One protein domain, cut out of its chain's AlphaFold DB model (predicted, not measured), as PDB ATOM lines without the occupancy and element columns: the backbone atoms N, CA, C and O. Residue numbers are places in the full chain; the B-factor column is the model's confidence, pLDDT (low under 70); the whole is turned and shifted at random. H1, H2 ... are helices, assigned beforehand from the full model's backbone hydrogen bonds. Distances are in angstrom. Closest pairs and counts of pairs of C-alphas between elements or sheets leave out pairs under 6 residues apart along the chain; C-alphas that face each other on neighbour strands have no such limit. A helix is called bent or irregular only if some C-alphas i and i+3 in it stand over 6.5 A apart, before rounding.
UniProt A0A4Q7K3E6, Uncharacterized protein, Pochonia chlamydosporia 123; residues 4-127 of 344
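What this domain is: This is residues 4 to 127 of the 344 residues of an uncharacterized protein of Pochonia chlamydosporia 123 (UniProt A0A4Q7K3E6). One long helix, H4, runs through most of the length of the domain, and shorter helices cross it: H2 near its middle and H3 nearer its start. H1 sits beyond H2, away from H4, while after H5 the short helices H6, H7, H8 and H9 string back along H4 towards its start. The printed part has 124 residues with nine named helices, H1 to H9 in chain order, and no named strand; the class is all helix. It is compact, with a radius of gyration of the C-alphas of 14.2 A and spans of 41 by 33 by 26 A.

How they stand to each other: H1, residues 4 to 11, is close but not clearly touching to H2, residues 20 to 31; their closest C-alphas, of Arg 7 and Ile 26, are 6.5 A apart. H2 touches H3, residues 39 to 49, with residues 27 to 31 alone, at a steep tilt of 53 degrees, opposite ways; the closest C-alphas are those of Tyr 30 and Asp 43, 6.8 A. H4, residues 63 to 83, is the hub, touching five helices. It touches H2 at a steep tilt of 67 degrees, the same way, closest at the C-alphas of Phe 28 and Ile 73, 6.5 A. It touches H3 at a steep tilt of 50 degrees, opposite ways, closest at the C-alphas of Val 40 and Leu 70, 5.7 A. H5, residues 91 to 100, touches H2, with the C-alphas of Ile 29 and Pro 91 closest at 5.6 A. H5 is irregular: C-alphas 92 and 95 are 7.9 A apart. H6, residues 102 to 105, touches H4, closest at the C-alphas of Gln 72 and Leu 104, 6.4 A. H7, residues 109 to 112, and H4 only just touch, with 3 pairs of C-alphas within 8 A, closest Leu 65 and Trp 110 at 7.4 A. H8, residues 116 to 119, touches no helix. H9, residues 122 to 126, touches H4, closest at the C-alphas of Arg 63 and Ala 125, 5.1 A. Every O i to N i+4 pair is within hydrogen-bond range in H1, H2, H3, H4 and H9; in H5 4 of 6 are, and H6, H7 and H8 are too short for such a pair.

Where its parts are: H1 begins at C-alpha 4, (141.247, 147.992, 185.625). From first to last C-alpha H2 measures 16.1 A, H3 15.8 A and H5 14.5 A. H4 measures 30.4 A, from C-alpha 63 at (142.265, 169.264, 170.616) to C-alpha 83 at (146.754, 140.490, 162.057).

The domain as a whole: The two C-alphas farthest apart, of Asp 85 and Leu 122, are 42.3 A apart. The printed part has no cut. The link from H3 to H4, residues 50 to 62, is long. The mean pLDDT of the printed part is 89.3, and residues 33 to 38 are under 70.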
ATOM      1  N   GLU A   4     142.279 147.438 184.745       90.38
ATOM      2  CA  GLU A   4     141.247 147.992 185.625       90.38
ATOM      3  C   GLU A   4     141.857 148.609 186.890       90.38
ATOM      4  O   GLU A   4     141.540 149.736 187.260       90.38
ATOM      5  N   GLU A   5     142.788 147.898 187.522       92.69
ATOM      6  CA  GLU A   5     143.546 148.370 188.679       92.69
ATOM      7  C   GLU A   5     144.395 149.596 188.312       92.69
ATOM      8  O   GLU A   5     144.427 150.568 189.063       92.69
ATOM      9  N   PHE A   6     145.028 149.604 187.131       93.25
ATOM     10  CA  PHE A   6     145.747 150.779 186.630       93.25
ATOM     11  C   PHE A   6     144.809 151.973 186.444       93.25
ATOM     12  O   PHE A   6     145.114 153.055 186.948       93.25
ATOM     13  N   ARG A   7     143.670 151.776 185.767       93.06
ATOM     14  CA  ARG A   7     142.655 152.813 185.557       93.06
ATOM     15  C   ARG A   7     142.210 153.394 186.889       93.06
ATOM     16  O   ARG A   7     142.309 154.600 187.072       93.06
ATOM     17  N   GLN A   8     141.786 152.553 187.829       93.50
ATOM     18  CA  GLN A   8     141.307 153.000 189.134       93.50
ATOM     19  C   GLN A   8     142.390 153.770 189.904       93.50
ATOM     20  O   GLN A   8     142.128 154.860 190.406       93.50
ATOM     21  N   ASN A   9     143.626 153.265 189.935       94.62
ATOM     22  CA  ASN A   9     144.729 153.924 190.638       94.62
ATOM     23  C   ASN A   9     145.081 155.288 190.029       94.62
ATOM     24  O   ASN A   9     145.371 156.238 190.759       94.62
ATOM     25  N   VAL A  10     145.065 155.403 188.701       93.94
ATOM     26  CA  VAL A  10     145.269 156.672 187.993       93.94
ATOM     27  C   VAL A  10     144.111 157.635 188.264       93.94
ATOM     28  O   VAL A  10     144.325 158.814 188.552       93.94
ATOM     29  N   GLU A  11     142.880 157.134 188.223       92.31
ATOM     30  CA  GLU A  11     141.680 157.927 188.449       92.31
ATOM     31  C   GLU A  11     141.556 158.455 189.884       92.31
ATOM     32  O   GLU A  11     141.115 159.591 190.073       92.31
ATOM     33  N   ASP A  12     141.993 157.675 190.871       94.19
ATOM     34  CA  ASP A  12     142.039 158.056 192.286       94.19
ATOM     35  C   ASP A  12     143.262 158.925 192.633       94.19
ATOM     36  O   ASP A  12     143.430 159.346 193.781       94.19
ATOM     37  N   GLY A  13     144.141 159.193 191.661       91.69
ATOM     38  CA  GLY A  13     145.360 159.982 191.847       91.69
ATOM     39  C   GLY A  13     146.474 159.260 192.613       91.69
ATOM     40  O   GLY A  13     147.417 159.905 193.067       91.69
ATOM     41  N   GLN A  14     146.384 157.936 192.762       94.00
ATOM     42  CA  GLN A  14     147.424 157.104 193.377       94.00
ATOM     43  C   GLN A  14     148.612 156.890 192.431       94.00
ATOM     44  O   GLN A  14     149.760 156.867 192.874       94.00
ATOM     45  N   THR A  15     148.337 156.782 191.127       93.31
ATOM     46  CA  THR A  15     149.349 156.688 190.068       93.31
ATOM     47  C   THR A  15     149.350 157.983 189.251       93.31
ATOM     48  O   THR A  15     148.333 158.311 188.640       93.31
ATOM     49  N   PRO A  16     150.457 158.746 189.213       93.25
ATOM     50  CA  PRO A  16     150.507 159.982 188.446       93.25
ATOM     51  C   PRO A  16     150.654 159.696 186.942       93.25
ATOM     52  O   PRO A  16     151.444 158.848 186.540       93.25
ATOM     53  N   VAL A  17     149.931 160.452 186.113       94.19
ATOM     54  CA  VAL A  17     150.063 160.441 184.645       94.19
ATOM     55  C   VAL A  17     151.018 161.562 184.259       94.19
ATOM     56  O   VAL A  17     150.669 162.740 184.373       94.19
ATOM     57  N   THR A  18     152.246 161.210 183.879       91.62
ATOM     58  CA  THR A  18     153.335 162.193 183.697       91.62
ATOM     59  C   THR A  18     154.022 162.121 182.344       91.62
ATOM     60  O   THR A  18     154.743 163.052 181.986       91.62
ATOM     61  N   SER A  19     153.797 161.044 181.597       93.94
ATOM     62  CA  SER A  19     154.421 160.791 180.306       93.94
ATOM     63  C   SER A  19     153.393 160.567 179.201       93.94
ATOM     64  O   SER A  19     152.216 160.307 179.460       93.94
ATOM     65  N   HIS A  20     153.862 160.639 177.953       95.38
ATOM     66  CA  HIS A  20     153.085 160.259 176.774       95.38
ATOM     67  C   HIS A  20     152.535 158.833 176.891       95.38
ATOM     68  O   HIS A  20     151.354 158.614 176.649       95.38
ATOM     69  N   ASP A  21     153.372 157.890 177.325       94.94
ATOM     70  CA  ASP A  21     153.002 156.478 177.443       94.94
ATOM     71  C   ASP A  21     151.923 156.258 178.521       94.94
ATOM     72  O   ASP A  21     151.024 155.440 178.327       94.94
ATOM     73  N   ASP A  22     151.942 157.032 179.617       94.94
ATOM     74  CA  ASP A  22     150.885 156.982 180.641       94.94
ATOM     75  C   ASP A  22     149.532 157.435 180.069       94.94
ATOM     76  O   ASP A  22     148.510 156.779 180.291       94.94
ATOM     77  N   VAL A  23     149.526 158.551 179.319       96.56
ATOM     78  CA  VAL A  23     148.320 159.081 178.654       96.56
ATOM     79  C   VAL A  23     147.827 158.094 177.599       96.56
ATOM     80  O   VAL A  23     146.630 157.826 177.514       96.56
ATOM     81  N   LEU A  24     148.743 157.504 176.831       95.88
ATOM     82  CA  LEU A  24     148.425 156.513 175.812       95.88
ATOM     83  C   LEU A  24     147.779 155.264 176.422       95.88
ATOM     84  O   LEU A  24     146.781 154.778 175.892       95.88
ATOM     85  N   ARG A  25     148.302 154.767 177.549       95.38
ATOM     86  CA  ARG A  25     147.756 153.594 178.239       95.38
ATOM     87  C   ARG A  25     146.344 153.834 178.750       95.38
ATOM     88  O   ARG A  25     145.472 152.997 178.531       95.38
ATOM     89  N   ILE A  26     146.097 154.964 179.415       94.25
ATOM     90  CA  ILE A  26     144.749 155.274 179.911       94.25
ATOM     91  C   ILE A  26     143.774 155.544 178.757       94.25
ATOM     92  O   ILE A  26     142.639 155.075 178.806       94.25
ATOM     93  N   ALA A  27     144.227 156.211 177.690       93.62
ATOM     94  CA  ALA A  27     143.440 156.428 176.482       93.62
ATOM     95  C   ALA A  27     143.067 155.102 175.802       93.62
ATOM     96  O   ALA A  27     141.905 154.898 175.478       93.62
ATOM     97  N   PHE A  28     144.011 154.164 175.668       92.25
ATOM     98  CA  PHE A  28     143.743 152.822 175.146       92.25
ATOM     99  C   PHE A  28     142.689 152.078 175.973       92.25
ATOM    100  O   PHE A  28     141.775 151.485 175.409       92.25
ATOM    101  N   ILE A  29     142.764 152.158 177.306       90.56
ATOM    102  CA  ILE A  29     141.775 151.539 178.200       90.56
ATOM    103  C   ILE A  29     140.390 152.181 178.032       90.56
ATOM    104  O   ILE A  29     139.390 151.468 178.043       90.56
ATOM    105  N   TYR A  30     140.308 153.506 177.872       87.19
ATOM    106  CA  TYR A  30     139.039 154.197 177.610       87.19
ATOM    107  C   TYR A  30     138.454 153.856 176.242       87.19
ATOM    108  O   TYR A  30     137.244 153.660 176.138       87.19
ATOM    109  N   SER A  31     139.307 153.717 175.229       81.06
ATOM    110  CA  SER A  31     138.893 153.327 173.886       81.06
ATOM    111  C   SER A  31     138.583 151.827 173.764       81.06
ATOM    112  O   SER A  31     137.920 151.434 172.805       81.06
ATOM    113  N   TYR A  32     138.984 150.993 174.738       72.19
ATOM    114  CA  TYR A  32     138.595 149.581 174.862       72.19
ATOM    115  C   TYR A  32     137.159 149.419 175.406       72.19
ATOM    116  O   TYR A  32     136.870 148.705 176.361       72.19
ATOM    117  N   ASP A  33     136.200 150.075 174.769       64.50
ATOM    118  CA  ASP A  33     134.846 149.540 174.690       64.50
ATOM    119  C   ASP A  33     134.738 148.975 173.268       64.50
ATOM    120  O   ASP A  33     134.871 149.748 172.318       64.50
ATOM    121  N   PRO A  34     134.528 147.660 173.065       48.88
ATOM    122  CA  PRO A  34     134.412 147.076 171.724       48.88
ATOM    123  C   PRO A  34     133.265 147.686 170.898       48.88
ATOM    124  O   PRO A  34     133.180 147.463 169.694       48.88
ATOM    125  N   PHE A  35     132.397 148.486 171.524       48.66
ATOM    126  CA  PHE A  35     131.357 149.259 170.856       48.66
ATOM    127  C   PHE A  35     131.587 150.771 170.884       48.66
ATOM    128  O   PHE A  35     130.682 151.477 170.425       48.66
ATOM    129  N   ASN A  36     132.728 151.233 171.425       55.47
ATOM    130  CA  ASN A  36     133.158 152.612 171.683       55.47
ATOM    131  C   ASN A  36     132.012 153.603 171.508       55.47
ATOM    132  O   ASN A  36     131.923 154.310 170.501       55.47
ATOM    133  N   LYS A  37     131.051 153.564 172.439       57.03
ATOM    134  CA  LYS A  37     129.790 154.302 172.282       57.03
ATOM    135  C   LYS A  37     130.004 155.811 172.173       57.03
ATOM    136  O   LYS A  37     129.167 156.472 171.564       57.03
ATOM    137  N   ASP A  38     131.145 156.277 172.665       66.25
ATOM    138  CA  ASP A  38     131.445 157.670 172.955       66.25
ATOM    139  C   ASP A  38     132.407 158.294 171.897       66.25
ATOM    140  O   ASP A  38     132.345 159.482 171.587       66.25
ATOM    141  N   GLY A  39     133.233 157.497 171.206       75.12
ATOM    142  CA  GLY A  39     134.098 157.969 170.112       75.12
ATOM    143  C   GLY A  39     135.225 158.920 170.541       75.12
ATOM    144  O   GLY A  39     135.360 159.291 171.705       75.12
ATOM    145  N   VAL A  40     136.079 159.317 169.584       83.62
ATOM    146  CA  VAL A  40     137.316 160.074 169.884       83.62
ATOM    147  C   VAL A  40     137.068 161.393 170.611       83.62
ATOM    148  O   VAL A  40     137.883 161.800 171.432       83.62
ATOM    149  N   PHE A  41     135.956 162.074 170.335       87.25
ATOM    150  CA  PHE A  41     135.670 163.366 170.953       87.25
ATOM    151  C   PHE A  41     135.336 163.223 172.434       87.25
ATOM    152  O   PHE A  41     135.883 163.965 173.248       87.25
ATOM    153  N   ASP A  42     134.506 162.251 172.802       86.62
ATOM    154  CA  ASP A  42     134.161 162.033 174.203       86.62
ATOM    155  C   ASP A  42     135.363 161.517 174.999       86.62
ATOM    156  O   ASP A  42     135.549 161.907 176.155       86.62
ATOM    157  N   ASP A  43     136.215 160.694 174.386       88.69
ATOM    158  CA  ASP A  43     137.456 160.237 175.009       88.69
ATOM    159  C   ASP A  43     138.428 161.404 175.262       88.69
ATOM    160  O   ASP A  43     138.985 161.493 176.359       88.69
ATOM    161  N   VAL A  44     138.556 162.371 174.338       92.50
ATOM    162  CA  VAL A  44     139.300 163.621 174.607       92.50
ATOM    163  C   VAL A  44     138.718 164.358 175.809       92.50
ATOM    164  O   VAL A  44     139.466 164.753 176.704       92.50
ATOM    165  N   GLU A  45     137.394 164.513 175.883       92.06
ATOM    166  CA  GLU A  45     136.756 165.200 177.010       92.06
ATOM    167  C   GLU A  45     136.986 164.466 178.343       92.06
ATOM    168  O   GLU A  45     137.163 165.108 179.384       92.06
ATOM    169  N   LYS A  46     137.013 163.123 178.343       91.69
ATOM    170  CA  LYS A  46     137.359 162.318 179.530       91.69
ATOM    171  C   LYS A  46     138.791 162.600 179.988       91.69
ATOM    172  O   LYS A  46     138.998 162.861 181.175       91.69
ATOM    173  N   LEU A  47     139.758 162.606 179.065       93.94
ATOM    174  CA  LEU A  47     141.163 162.914 179.362       93.94
ATOM    175  C   LEU A  47     141.322 164.347 179.897       93.94
ATOM    176  O   LEU A  47     141.924 164.568 180.952       93.94
ATOM    177  N   HIS A  48     140.716 165.325 179.220       94.81
ATOM    178  CA  HIS A  48     140.826 166.744 179.564       94.81
ATOM    179  C   HIS A  48     140.236 167.063 180.940       94.81
ATOM    180  O   HIS A  48     140.856 167.799 181.710       94.81
ATOM    181  N   LYS A  49     139.100 166.453 181.314       94.12
ATOM    182  CA  LYS A  49     138.493 166.596 182.657       94.12
ATOM    183  C   LYS A  49     139.422 166.160 183.791       94.12
ATOM    184  O   LYS A  49     139.292 166.656 184.909       94.12
ATOM    185  N   ARG A  50     140.350 165.244 183.514       93.88
ATOM    186  CA  ARG A  50     141.359 164.751 184.463       93.88
ATOM    187  C   ARG A  50     142.689 165.505 184.363       93.88
ATOM    188  O   ARG A  50     143.614 165.236 185.122       93.88
ATOM    189  N   GLY A  51     142.781 166.477 183.457       94.38
ATOM    190  CA  GLY A  51     143.983 167.267 183.217       94.38
ATOM    191  C   GLY A  51     145.039 166.564 182.359       94.38
ATOM    192  O   GLY A  51     146.188 167.020 182.338       94.38
ATOM    193  N   TRP A  52     144.662 165.483 181.668       96.38
ATOM    194  CA  TRP A  52     145.534 164.690 180.802       96.38
ATOM    195  C   TRP A  52     145.432 165.148 179.346       96.38
ATOM    196  O   TRP A  52     144.377 165.580 178.886       96.38
ATOM    197  N   SER A  53     146.559 165.091 178.642       96.50
ATOM    198  CA  SER A  53     146.720 165.559 177.264       96.50
ATOM    199  C   SER A  53     147.995 164.939 176.699       96.50
ATOM    200  O   SER A  53     148.993 164.845 177.414       96.50
ATOM    201  N   PHE A  54     147.987 164.574 175.421       96.56
ATOM    202  CA  PHE A  54     149.180 164.145 174.687       96.56
ATOM    203  C   PHE A  54     150.109 165.330 174.390       96.56
ATOM    204  O   PHE A  54     151.335 165.204 174.320       96.56
ATOM    205  N   GLY A  55     149.534 166.526 174.259       92.69
ATOM    206  CA  GLY A  55     150.290 167.761 174.122       92.69
ATOM    207  C   GLY A  55     151.011 168.190 175.402       92.69
ATOM    208  O   GLY A  55     150.513 168.014 176.515       92.69
ATOM    209  N   HIS A  56     152.179 168.809 175.223       89.88
ATOM    210  CA  HIS A  56     153.037 169.328 176.291       89.88
ATOM    211  C   HIS A  56     153.323 170.822 176.078       89.88
ATOM    212  O   HIS A  56     153.321 171.304 174.943       89.88
ATOM    213  N   GLY A  57     153.603 171.556 177.162       90.19
ATOM    214  CA  GLY A  57     153.880 172.998 177.101       90.19
ATOM    215  C   GLY A  57     152.727 173.769 176.453       90.19
ATOM    216  O   GLY A  57     151.575 173.589 176.843       90.19
ATOM    217  N   ASP A  58     153.034 174.565 175.429       89.12
ATOM    218  CA  ASP A  58     152.046 175.357 174.677       89.12
ATOM    219  C   ASP A  58     151.045 174.499 173.882       89.12
ATOM    220  O   ASP A  58     150.000 174.992 173.468       89.12
ATOM    221  N   MET A  59     151.339 173.210 173.674       91.31
ATOM    222  CA  MET A  59     150.429 172.266 173.017       91.31
ATOM    223  C   MET A  59     149.547 171.504 174.010       91.31
ATOM    224  O   MET A  59     148.771 170.654 173.585       91.31
ATOM    225  N   LYS A  60     149.656 171.750 175.322       94.25
ATOM    226  CA  LYS A  60     148.816 171.063 176.309       94.25
ATOM    227  C   LYS A  60     147.334 171.375 176.058       94.25
ATOM    228  O   LYS A  60     146.971 172.544 175.948       94.25
ATOM    229  N   PHE A  61     146.499 170.336 176.009       95.38
ATOM    230  CA  PHE A  61     145.076 170.395 175.643       95.38
ATOM    231  C   PHE A  61     144.817 170.869 174.208       95.38
ATOM    232  O   PHE A  61     143.791 171.486 173.918       95.38
ATOM    233  N   ASN A  62     145.752 170.608 173.293       96.25
ATOM    234  CA  ASN A  62     145.527 170.850 171.877       96.25
ATOM    235  C   ASN A  62     144.574 169.783 171.324       96.25
ATOM    236  O   ASN A  62     144.973 168.640 171.103       96.25
ATOM    237  N   ARG A  63     143.322 170.178 171.063       95.12
ATOM    238  CA  ARG A  63     142.265 169.264 170.616       95.12
ATOM    239  C   ARG A  63     142.645 168.486 169.359       95.12
ATOM    240  O   ARG A  63     142.369 167.294 169.288       95.12
ATOM    241  N   THR A  64     143.311 169.123 168.393       96.12
ATOM    242  CA  THR A  64     143.779 168.419 167.191       96.12
ATOM    243  C   THR A  64     144.766 167.305 167.524       96.12
ATOM    244  O   THR A  64     144.619 166.189 167.030       96.12
ATOM    245  N   LEU A  65     145.753 167.595 168.371       96.12
ATOM    246  CA  LEU A  65     146.772 166.624 168.760       96.12
ATOM    247  C   LEU A  65     146.184 165.470 169.584       96.12
ATOM    248  O   LEU A  65     146.531 164.315 169.352       96.12
ATOM    249  N   ASP A  66     145.278 165.777 170.510       96.19
ATOM    250  CA  ASP A  66     144.686 164.769 171.388       96.19
ATOM    251  C   ASP A  66     143.724 163.840 170.630       96.19
ATOM    252  O   ASP A  66     143.816 162.618 170.762       96.19
ATOM    253  N   VAL A  67     142.864 164.391 169.761       94.44
ATOM    254  CA  VAL A  67     142.001 163.579 168.882       94.44
ATOM    255  C   VAL A  67     142.841 162.764 167.897       94.44
ATOM    256  O   VAL A  67     142.508 161.611 167.632       94.44
ATOM    257  N   PHE A  68     143.947 163.314 167.379       94.94
ATOM    258  CA  PHE A  68     144.848 162.567 166.500       94.94
ATOM    259  C   PHE A  68     145.347 161.283 167.165       94.94
ATOM    260  O   PHE A  68     145.229 160.223 166.562       94.94
ATOM    261  N   TYR A  69     145.848 161.339 168.400       95.31
ATOM    262  CA  TYR A  69     146.339 160.134 169.073       95.31
ATOM    263  C   TYR A  69     145.237 159.113 169.373       95.31
ATOM    264  O   TYR A  69     145.488 157.914 169.277       95.31
ATOM    265  N   LEU A  70     144.008 159.548 169.652       93.06
ATOM    266  CA  LEU A  70     142.872 158.629 169.788       93.06
ATOM    267  C   LEU A  70     142.482 157.988 168.449       93.06
ATOM    268  O   LEU A  70     142.224 156.787 168.399       93.06
ATOM    269  N   ALA A  71     142.524 158.744 167.350       89.44
ATOM    270  CA  ALA A  71     142.354 158.191 166.007       89.44
ATOM    271  C   ALA A  71     143.468 157.179 165.666       89.44
ATOM    272  O   ALA A  71     143.192 156.136 165.074       89.44
ATOM    273  N   GLN A  72     144.710 157.431 166.102       90.56
ATOM    274  CA  GLN A  72     145.820 156.479 165.971       90.56
ATOM    275  C   GLN A  72     145.582 155.202 166.779       90.56
ATOM    276  O   GLN A  72     145.831 154.114 166.270       90.56
ATOM    277  N   ILE A  73     145.080 155.309 168.015       90.69
ATOM    278  CA  ILE A  73     144.704 154.141 168.824       90.69
ATOM    279  C   ILE A  73     143.641 153.315 168.092       90.69
ATOM    280  O   ILE A  73     143.811 152.105 167.956       90.69
ATOM    281  N   ALA A  74     142.592 153.956 167.565       85.88
ATOM    282  CA  ALA A  74     141.548 153.273 166.805       85.88
ATOM    283  C   ALA A  74     142.124 152.532 165.583       85.88
ATOM    284  O   ALA A  74     141.851 151.347 165.395       85.88
ATOM    285  N   ALA A  75     142.982 153.187 164.794       85.00
ATOM    286  CA  ALA A  75     143.656 152.553 163.661       85.00
ATOM    287  C   ALA A  75     144.557 151.378 164.094       85.00
ATOM    288  O   ALA A  75     144.523 150.312 163.482       85.00
ATOM    289  N   ALA A  76     145.323 151.524 165.179       87.94
ATOM    290  CA  ALA A  76     146.163 150.452 165.716       87.94
ATOM    291  C   ALA A  76     145.351 149.238 166.196       87.94
ATOM    292  O   ALA A  76     145.770 148.105 165.964       87.94
ATOM    293  N   ILE A  77     144.193 149.454 166.828       85.56
ATOM    294  CA  ILE A  77     143.275 148.384 167.255       85.56
ATOM    295  C   ILE A  77     142.803 147.572 166.046       85.56
ATOM    296  O   ILE A  77     142.838 146.342 166.076       85.56
ATOM    297  N   TRP A  78     142.422 148.246 164.960       80.69
ATOM    298  CA  TRP A  78     142.004 147.575 163.732       80.69
ATOM    299  C   TRP A  78     143.145 146.826 163.042       80.69
ATOM    300  O   TRP A  78     142.973 145.671 162.661       80.69
ATOM    301  N   ARG A  79     144.335 147.433 162.956       82.88
ATOM    302  CA  ARG A  79     145.535 146.759 162.433       82.88
ATOM    303  C   ARG A  79     145.894 145.515 163.229       82.88
ATOM    304  O   ARG A  79     146.360 144.546 162.643       82.88
ATOM    305  N   TYR A  80     145.726 145.557 164.549       83.56
ATOM    306  CA  TYR A  80     145.918 144.391 165.400       83.56
ATOM    307  C   TYR A  80     144.887 143.312 165.058       83.56
ATOM    308  O   TYR A  80     145.271 142.190 164.754       83.56
ATOM    309  N   SER A  81     143.601 143.669 165.011       81.69
ATOM    310  CA  SER A  81     142.516 142.740 164.672       81.69
ATOM    311  C   SER A  81     142.733 142.035 163.327       81.69
ATOM    312  O   SER A  81     142.618 140.814 163.249       81.69
ATOM    313  N   ASP A  82     143.157 142.766 162.293       76.56
ATOM    314  CA  ASP A  82     143.459 142.208 160.964       76.56
ATOM    315  C   ASP A  82     144.644 141.217 160.979       76.56
ATOM    316  O   ASP A  82     144.697 140.289 160.175       76.56
ATOM    317  N   GLN A  83     145.585 141.370 161.917       78.50
ATOM    318  CA  GLN A  83     146.754 140.490 162.057       78.50
ATOM    319  C   GLN A  83     146.475 139.220 162.871       78.50
ATOM    320  O   GLN A  83     147.248 138.265 162.771       78.50
ATOM    321  N   VAL A  84     145.411 139.207 163.681       76.62
ATOM    322  CA  VAL A  84     145.093 138.126 164.632       76.62
ATOM    323  C   VAL A  84     143.694 137.550 164.366       76.62
ATOM    324  O   VAL A  84     142.911 137.320 165.280       76.62
ATOM    325  N   ASP A  85     143.361 137.343 163.086       76.81
ATOM    326  CA  ASP A  85     142.117 136.709 162.616       76.81
ATOM    327  C   ASP A  85     140.816 137.324 163.190       76.81
ATOM    328  O   ASP A  85     139.807 136.639 163.381       76.81
ATOM    329  N   GLY A  86     140.810 138.639 163.429       72.19
ATOM    330  CA  GLY A  86     139.647 139.395 163.895       72.19
ATOM    331  C   GLY A  86     139.564 139.592 165.411       72.19
ATOM    332  O   GLY A  86     138.611 140.217 165.883       72.19
ATOM    333  N   GLU A  87     140.539 139.119 166.193       82.12
ATOM    334  CA  GLU A  87     140.563 139.327 167.646       82.12
ATOM    335  C   GLU A  87     141.054 140.736 168.023       82.12
ATOM    336  O   GLU A  87     142.107 141.193 167.588       82.12
ATOM    337  N   PHE A  88     140.295 141.446 168.863       83.69
ATOM    338  CA  PHE A  88     140.685 142.771 169.358       83.69
ATOM    339  C   PHE A  88     141.657 142.673 170.553       83.69
ATOM    340  O   PHE A  88     141.465 141.811 171.421       83.69
ATOM    341  N   PRO A  89     142.655 143.579 170.651       87.50
ATOM    342  CA  PRO A  89     143.653 143.551 171.723       87.50
ATOM    343  C   PRO A  89     142.991 143.834 173.073       87.50
ATOM    344  O   PRO A  89     142.224 144.789 173.178       87.50
ATOM    345  N   GLN A  90     143.276 143.043 174.111       89.69
ATOM    346  CA  GLN A  90     142.702 143.272 175.442       89.69
ATOM    347  C   GLN A  90     143.425 144.431 176.164       89.69
ATOM    348  O   GLN A  90     144.598 144.686 175.889       89.69
ATOM    349  N   PRO A  91     142.796 145.113 177.146       90.06
ATOM    350  CA  PRO A  91     143.412 146.192 177.918       90.06
ATOM    351  C   PRO A  91     144.698 145.767 178.615       90.06
ATOM    352  O   PRO A  91     145.640 146.549 178.735       90.06
ATOM    353  N   ASP A  92     144.718 144.518 179.082       92.19
ATOM    354  CA  ASP A  92     145.856 143.921 179.770       92.19
ATOM    355  C   ASP A  92     147.049 143.680 178.828       92.19
ATOM    356  O   ASP A  92     148.184 143.619 179.297       92.19
ATOM    357  N   ASP A  93     146.819 143.643 177.511       91.12
ATOM    358  CA  ASP A  93     147.844 143.413 176.488       91.12
ATOM    359  C   ASP A  93     148.497 144.714 175.984       91.12
ATOM    360  O   ASP A  93     149.229 144.694 174.991       91.12
ATOM    361  N   PHE A  94     148.262 145.852 176.657       92.75
ATOM    362  CA  PHE A  94     148.738 147.172 176.220       92.75
ATOM    363  C   PHE A  94     150.233 147.198 175.872       92.75
ATOM    364  O   PHE A  94     150.601 147.758 174.845       92.75
ATOM    365  N   ASP A  95     151.096 146.585 176.685       93.31
ATOM    366  CA  ASP A  95     152.546 146.638 176.459       93.31
ATOM    367  C   ASP A  95     152.943 145.928 175.148       93.31
ATOM    368  O   ASP A  95     153.782 146.424 174.391       93.31
ATOM    369  N   ALA A  96     152.307 144.789 174.842       92.56
ATOM    370  CA  ALA A  96     152.530 144.054 173.597       92.56
ATOM    371  C   ALA A  96     151.945 144.807 172.392       92.56
ATOM    372  O   ALA A  96     152.615 144.958 171.368       92.56
ATOM    373  N   PHE A  97     150.729 145.337 172.545       92.06
ATOM    374  CA  PHE A  97     150.069 146.186 171.556       92.06
ATOM    375  C   PHE A  97     150.917 147.420 171.209       92.06
ATOM    376  O   PHE A  97     151.164 147.697 170.033       92.06
ATOM    377  N   TYR A  98     151.428 148.129 172.218       94.00
ATOM    378  CA  TYR A  98     152.256 149.317 172.035       94.00
ATOM    379  C   TYR A  98     153.582 148.988 171.350       94.00
ATOM    380  O   TYR A  98     153.976 149.697 170.428       94.00
ATOM    381  N   ALA A  99     154.248 147.897 171.740       93.50
ATOM    382  CA  ALA A  99     155.489 147.469 171.097       93.50
ATOM    383  C   ALA A  99     155.291 147.164 169.601       93.50
ATOM    384  O   ALA A  99     156.131 147.529 168.779       93.50
ATOM    385  N   GLN A 100     154.169 146.536 169.239       92.19
ATOM    386  CA  GLN A 100     153.836 146.198 167.855       92.19
ATOM    387  C   GLN A 100     153.432 147.422 167.020       92.19
ATOM    388  O   GLN A 100     153.741 147.481 165.832       92.19
ATOM    389  N   GLN A 101     152.759 148.402 167.629       91.88
ATOM    390  CA  GLN A 101     152.216 149.590 166.953       91.88
ATOM    391  C   GLN A 101     153.013 150.870 167.268       91.88
ATOM    392  O   GLN A 101     152.518 151.986 167.092       91.88
ATOM    393  N   HIS A 102     154.265 150.728 167.715       93.56
ATOM    394  CA  HIS A 102     155.081 151.832 168.229       93.56
ATOM    395  C   HIS A 102     155.270 152.969 167.213       93.56
ATOM    396  O   HIS A 102     155.213 154.145 167.570       93.56
ATOM    397  N   GLU A 103     155.433 152.647 165.928       91.00
ATOM    398  CA  GLU A 103     155.571 153.652 164.863       91.00
ATOM    399  C   GLU A 103     154.354 154.584 164.764       91.00
ATOM    400  O   GLU A 103     154.503 155.766 164.453       91.00
ATOM    401  N   LEU A 104     153.160 154.069 165.065       90.19
ATOM    402  CA  LEU A 104     151.908 154.817 165.003       90.19
ATOM    403  C   LEU A 104     151.654 155.641 166.273       90.19
ATOM    404  O   LEU A 104     151.068 156.724 166.199       90.19
ATOM    405  N   LEU A 105     152.080 155.112 167.424       95.06
ATOM    406  CA  LEU A 105     151.668 155.582 168.749       95.06
ATOM    407  C   LEU A 105     152.744 156.357 169.517       95.06
ATOM    408  O   LEU A 105     152.432 156.933 170.557       95.06
ATOM    409  N   ASN A 106     153.993 156.398 169.044       95.00
ATOM    410  CA  ASN A 106     155.063 157.130 169.726       95.00
ATOM    411  C   ASN A 106     154.788 158.650 169.818       95.00
ATOM    412  O   ASN A 106     154.042 159.235 169.025       95.00
ATOM    413  N   GLN A 107     155.445 159.305 170.776       95.12
ATOM    414  CA  GLN A 107     155.254 160.724 171.104       95.12
ATOM    415  C   GLN A 107     155.533 161.701 169.945       95.12
ATOM    416  O   GLN A 107     154.985 162.802 169.915       95.12
ATOM    417  N   ASP A 108     156.369 161.321 168.979       93.81
ATOM    418  CA  ASP A 108     156.718 162.168 167.835       93.81
ATOM    419  C   ASP A 108     155.978 161.771 166.546       93.81
ATOM    420  O   ASP A 108     156.157 162.426 165.515       93.81
ATOM    421  N   ALA A 109     155.100 160.759 166.592       93.81
ATOM    422  CA  ALA A 109     154.373 160.247 165.429       93.81
ATOM    423  C   ALA A 109     153.588 161.348 164.700       93.81
ATOM    424  O   ALA A 109     153.586 161.402 163.470       93.81
ATOM    425  N   TRP A 110     152.988 162.285 165.446       94.00
ATOM    426  CA  TRP A 110     152.210 163.398 164.887       94.00
ATOM    427  C   TRP A 110     153.004 164.265 163.902       94.00
ATOM    428  O   TRP A 110     152.415 164.845 162.989       94.00
ATOM    429  N   ARG A 111     154.338 164.333 164.027       92.19
ATOM    430  CA  ARG A 111     155.202 165.163 163.171       92.19
ATOM    431  C   ARG A 111     155.227 164.703 161.717       92.19
ATOM    432  O   ARG A 111     155.605 165.483 160.850       92.19
ATOM    433  N   GLN A 112     154.838 163.459 161.442       90.25
ATOM    434  CA  GLN A 112     154.696 162.949 160.075       90.25
ATOM    435  C   GLN A 112     153.389 163.409 159.409       90.25
ATOM    436  O   GLN A 112     153.303 163.431 158.180       90.25
ATOM    437  N   TYR A 113     152.391 163.787 160.214       91.38
ATOM    438  CA  TYR A 113     151.027 164.104 159.784       91.38
ATOM    439  C   TYR A 113     150.738 165.603 159.822       91.38
ATOM    440  O   TYR A 113     150.015 166.109 158.960       91.38
ATOM    441  N   TYR A 114     151.332 166.324 160.774       93.12
ATOM    442  CA  TYR A 114     151.131 167.758 160.926       93.12
ATOM    443  C   TYR A 114     152.423 168.562 160.892       93.12
ATOM    444  O   TYR A 114     153.437 168.173 161.476       93.12
ATOM    445  N   SER A 115     152.365 169.751 160.287       91.44
ATOM    446  CA  SER A 115     153.440 170.728 160.459       91.44
ATOM    447  C   SER A 115     153.352 171.393 161.841       91.44
ATOM    448  O   SER A 115     152.250 171.681 162.321       91.44
ATOM    449  N   PRO A 116     154.492 171.721 162.483       91.06
ATOM    450  CA  PRO A 116     154.488 172.421 163.768       91.06
ATOM    451  C   PRO A 116     153.714 173.746 163.734       91.06
ATOM    452  O   PRO A 116     152.977 174.055 164.665       91.06
ATOM    453  N   ALA A 117     153.831 174.499 162.635       91.06
ATOM    454  CA  ALA A 117     153.111 175.756 162.452       91.06
ATOM    455  C   ALA A 117     151.587 175.563 162.428       91.06
ATOM    456  O   ALA A 117     150.867 176.407 162.948       91.06
ATOM    457  N   PHE A 118     151.101 174.456 161.859       92.88
ATOM    458  CA  PHE A 118     149.674 174.143 161.791       92.88
ATOM    459  C   PHE A 118     149.106 173.749 163.159       92.88
ATOM    460  O   PHE A 118     148.057 174.255 163.558       92.88
ATOM    461  N   ILE A 119     149.808 172.898 163.914       93.88
ATOM    462  CA  ILE A 119     149.378 172.490 165.264       93.88
ATOM    463  C   ILE A 119     149.409 173.661 166.247       93.88
ATOM    464  O   ILE A 119     148.528 173.759 167.099       93.88
ATOM    465  N   ALA A 120     150.368 174.578 166.104       93.00
ATOM    466  CA  ALA A 120     150.482 175.761 166.956       93.00
ATOM    467  C   ALA A 120     149.357 176.797 166.753       93.00
ATOM    468  O   ALA A 120     149.248 177.748 167.528       93.00
ATOM    469  N   GLN A 121     148.519 176.656 165.720       94.06
ATOM    470  CA  GLN A 121     147.404 177.572 165.498       94.06
ATOM    471  C   GLN A 121     146.353 177.453 166.608       94.06
ATOM    472  O   GLN A 121     145.978 176.359 167.030       94.06
ATOM    473  N   LEU A 122     145.775 178.594 166.999       94.00
ATOM    474  CA  LEU A 122     144.673 178.639 167.965       94.00
ATOM    475  C   LEU A 122     143.461 177.815 167.503       94.00
ATOM    476  O   LEU A 122     142.768 177.225 168.328       94.00
ATOM    477  N   THR A 123     143.209 177.767 166.192       93.81
ATOM    478  CA  THR A 123     142.129 176.963 165.609       93.81
ATOM    479  C   THR A 123     142.355 175.476 165.858       93.81
ATOM    480  O   THR A 123     141.445 174.820 166.345       93.81
ATOM    481  N   SER A 124     143.565 174.963 165.613       93.94
ATOM    482  CA  SER A 124     143.922 173.554 165.841       93.94
ATOM    483  C   SER A 124     143.900 173.182 167.328       93.94
ATOM    484  O   SER A 124     143.515 172.073 167.694       93.94
ATOM    485  N   ALA A 125     144.249 174.127 168.206       94.38
ATOM    486  CA  ALA A 125     144.134 173.926 169.646       94.38
ATOM    487  C   ALA A 125     142.673 173.806 170.117       94.38
ATOM    488  O   ALA A 125     142.398 173.067 171.057       94.38
ATOM    489  N   ARG A 126     141.741 174.524 169.472       94.38
ATOM    490  CA  ARG A 126     140.318 174.583 169.863       94.38
ATOM    491  C   ARG A 126     139.428 173.565 169.166       94.38
ATOM    492  O   ARG A 126     138.440 173.150 169.756       94.38
ATOM    493  N   PHE A 127     139.752 173.216 167.929       93.88
ATOM    494  CA  PHE A 127     138.952 172.362 167.066       93.88
ATOM    495  C   PHE A 127     139.830 171.270 166.479       93.88
ATOM    496  O   PHE A 127     140.981 171.521 166.126       93.88
TER     497      PHE A 127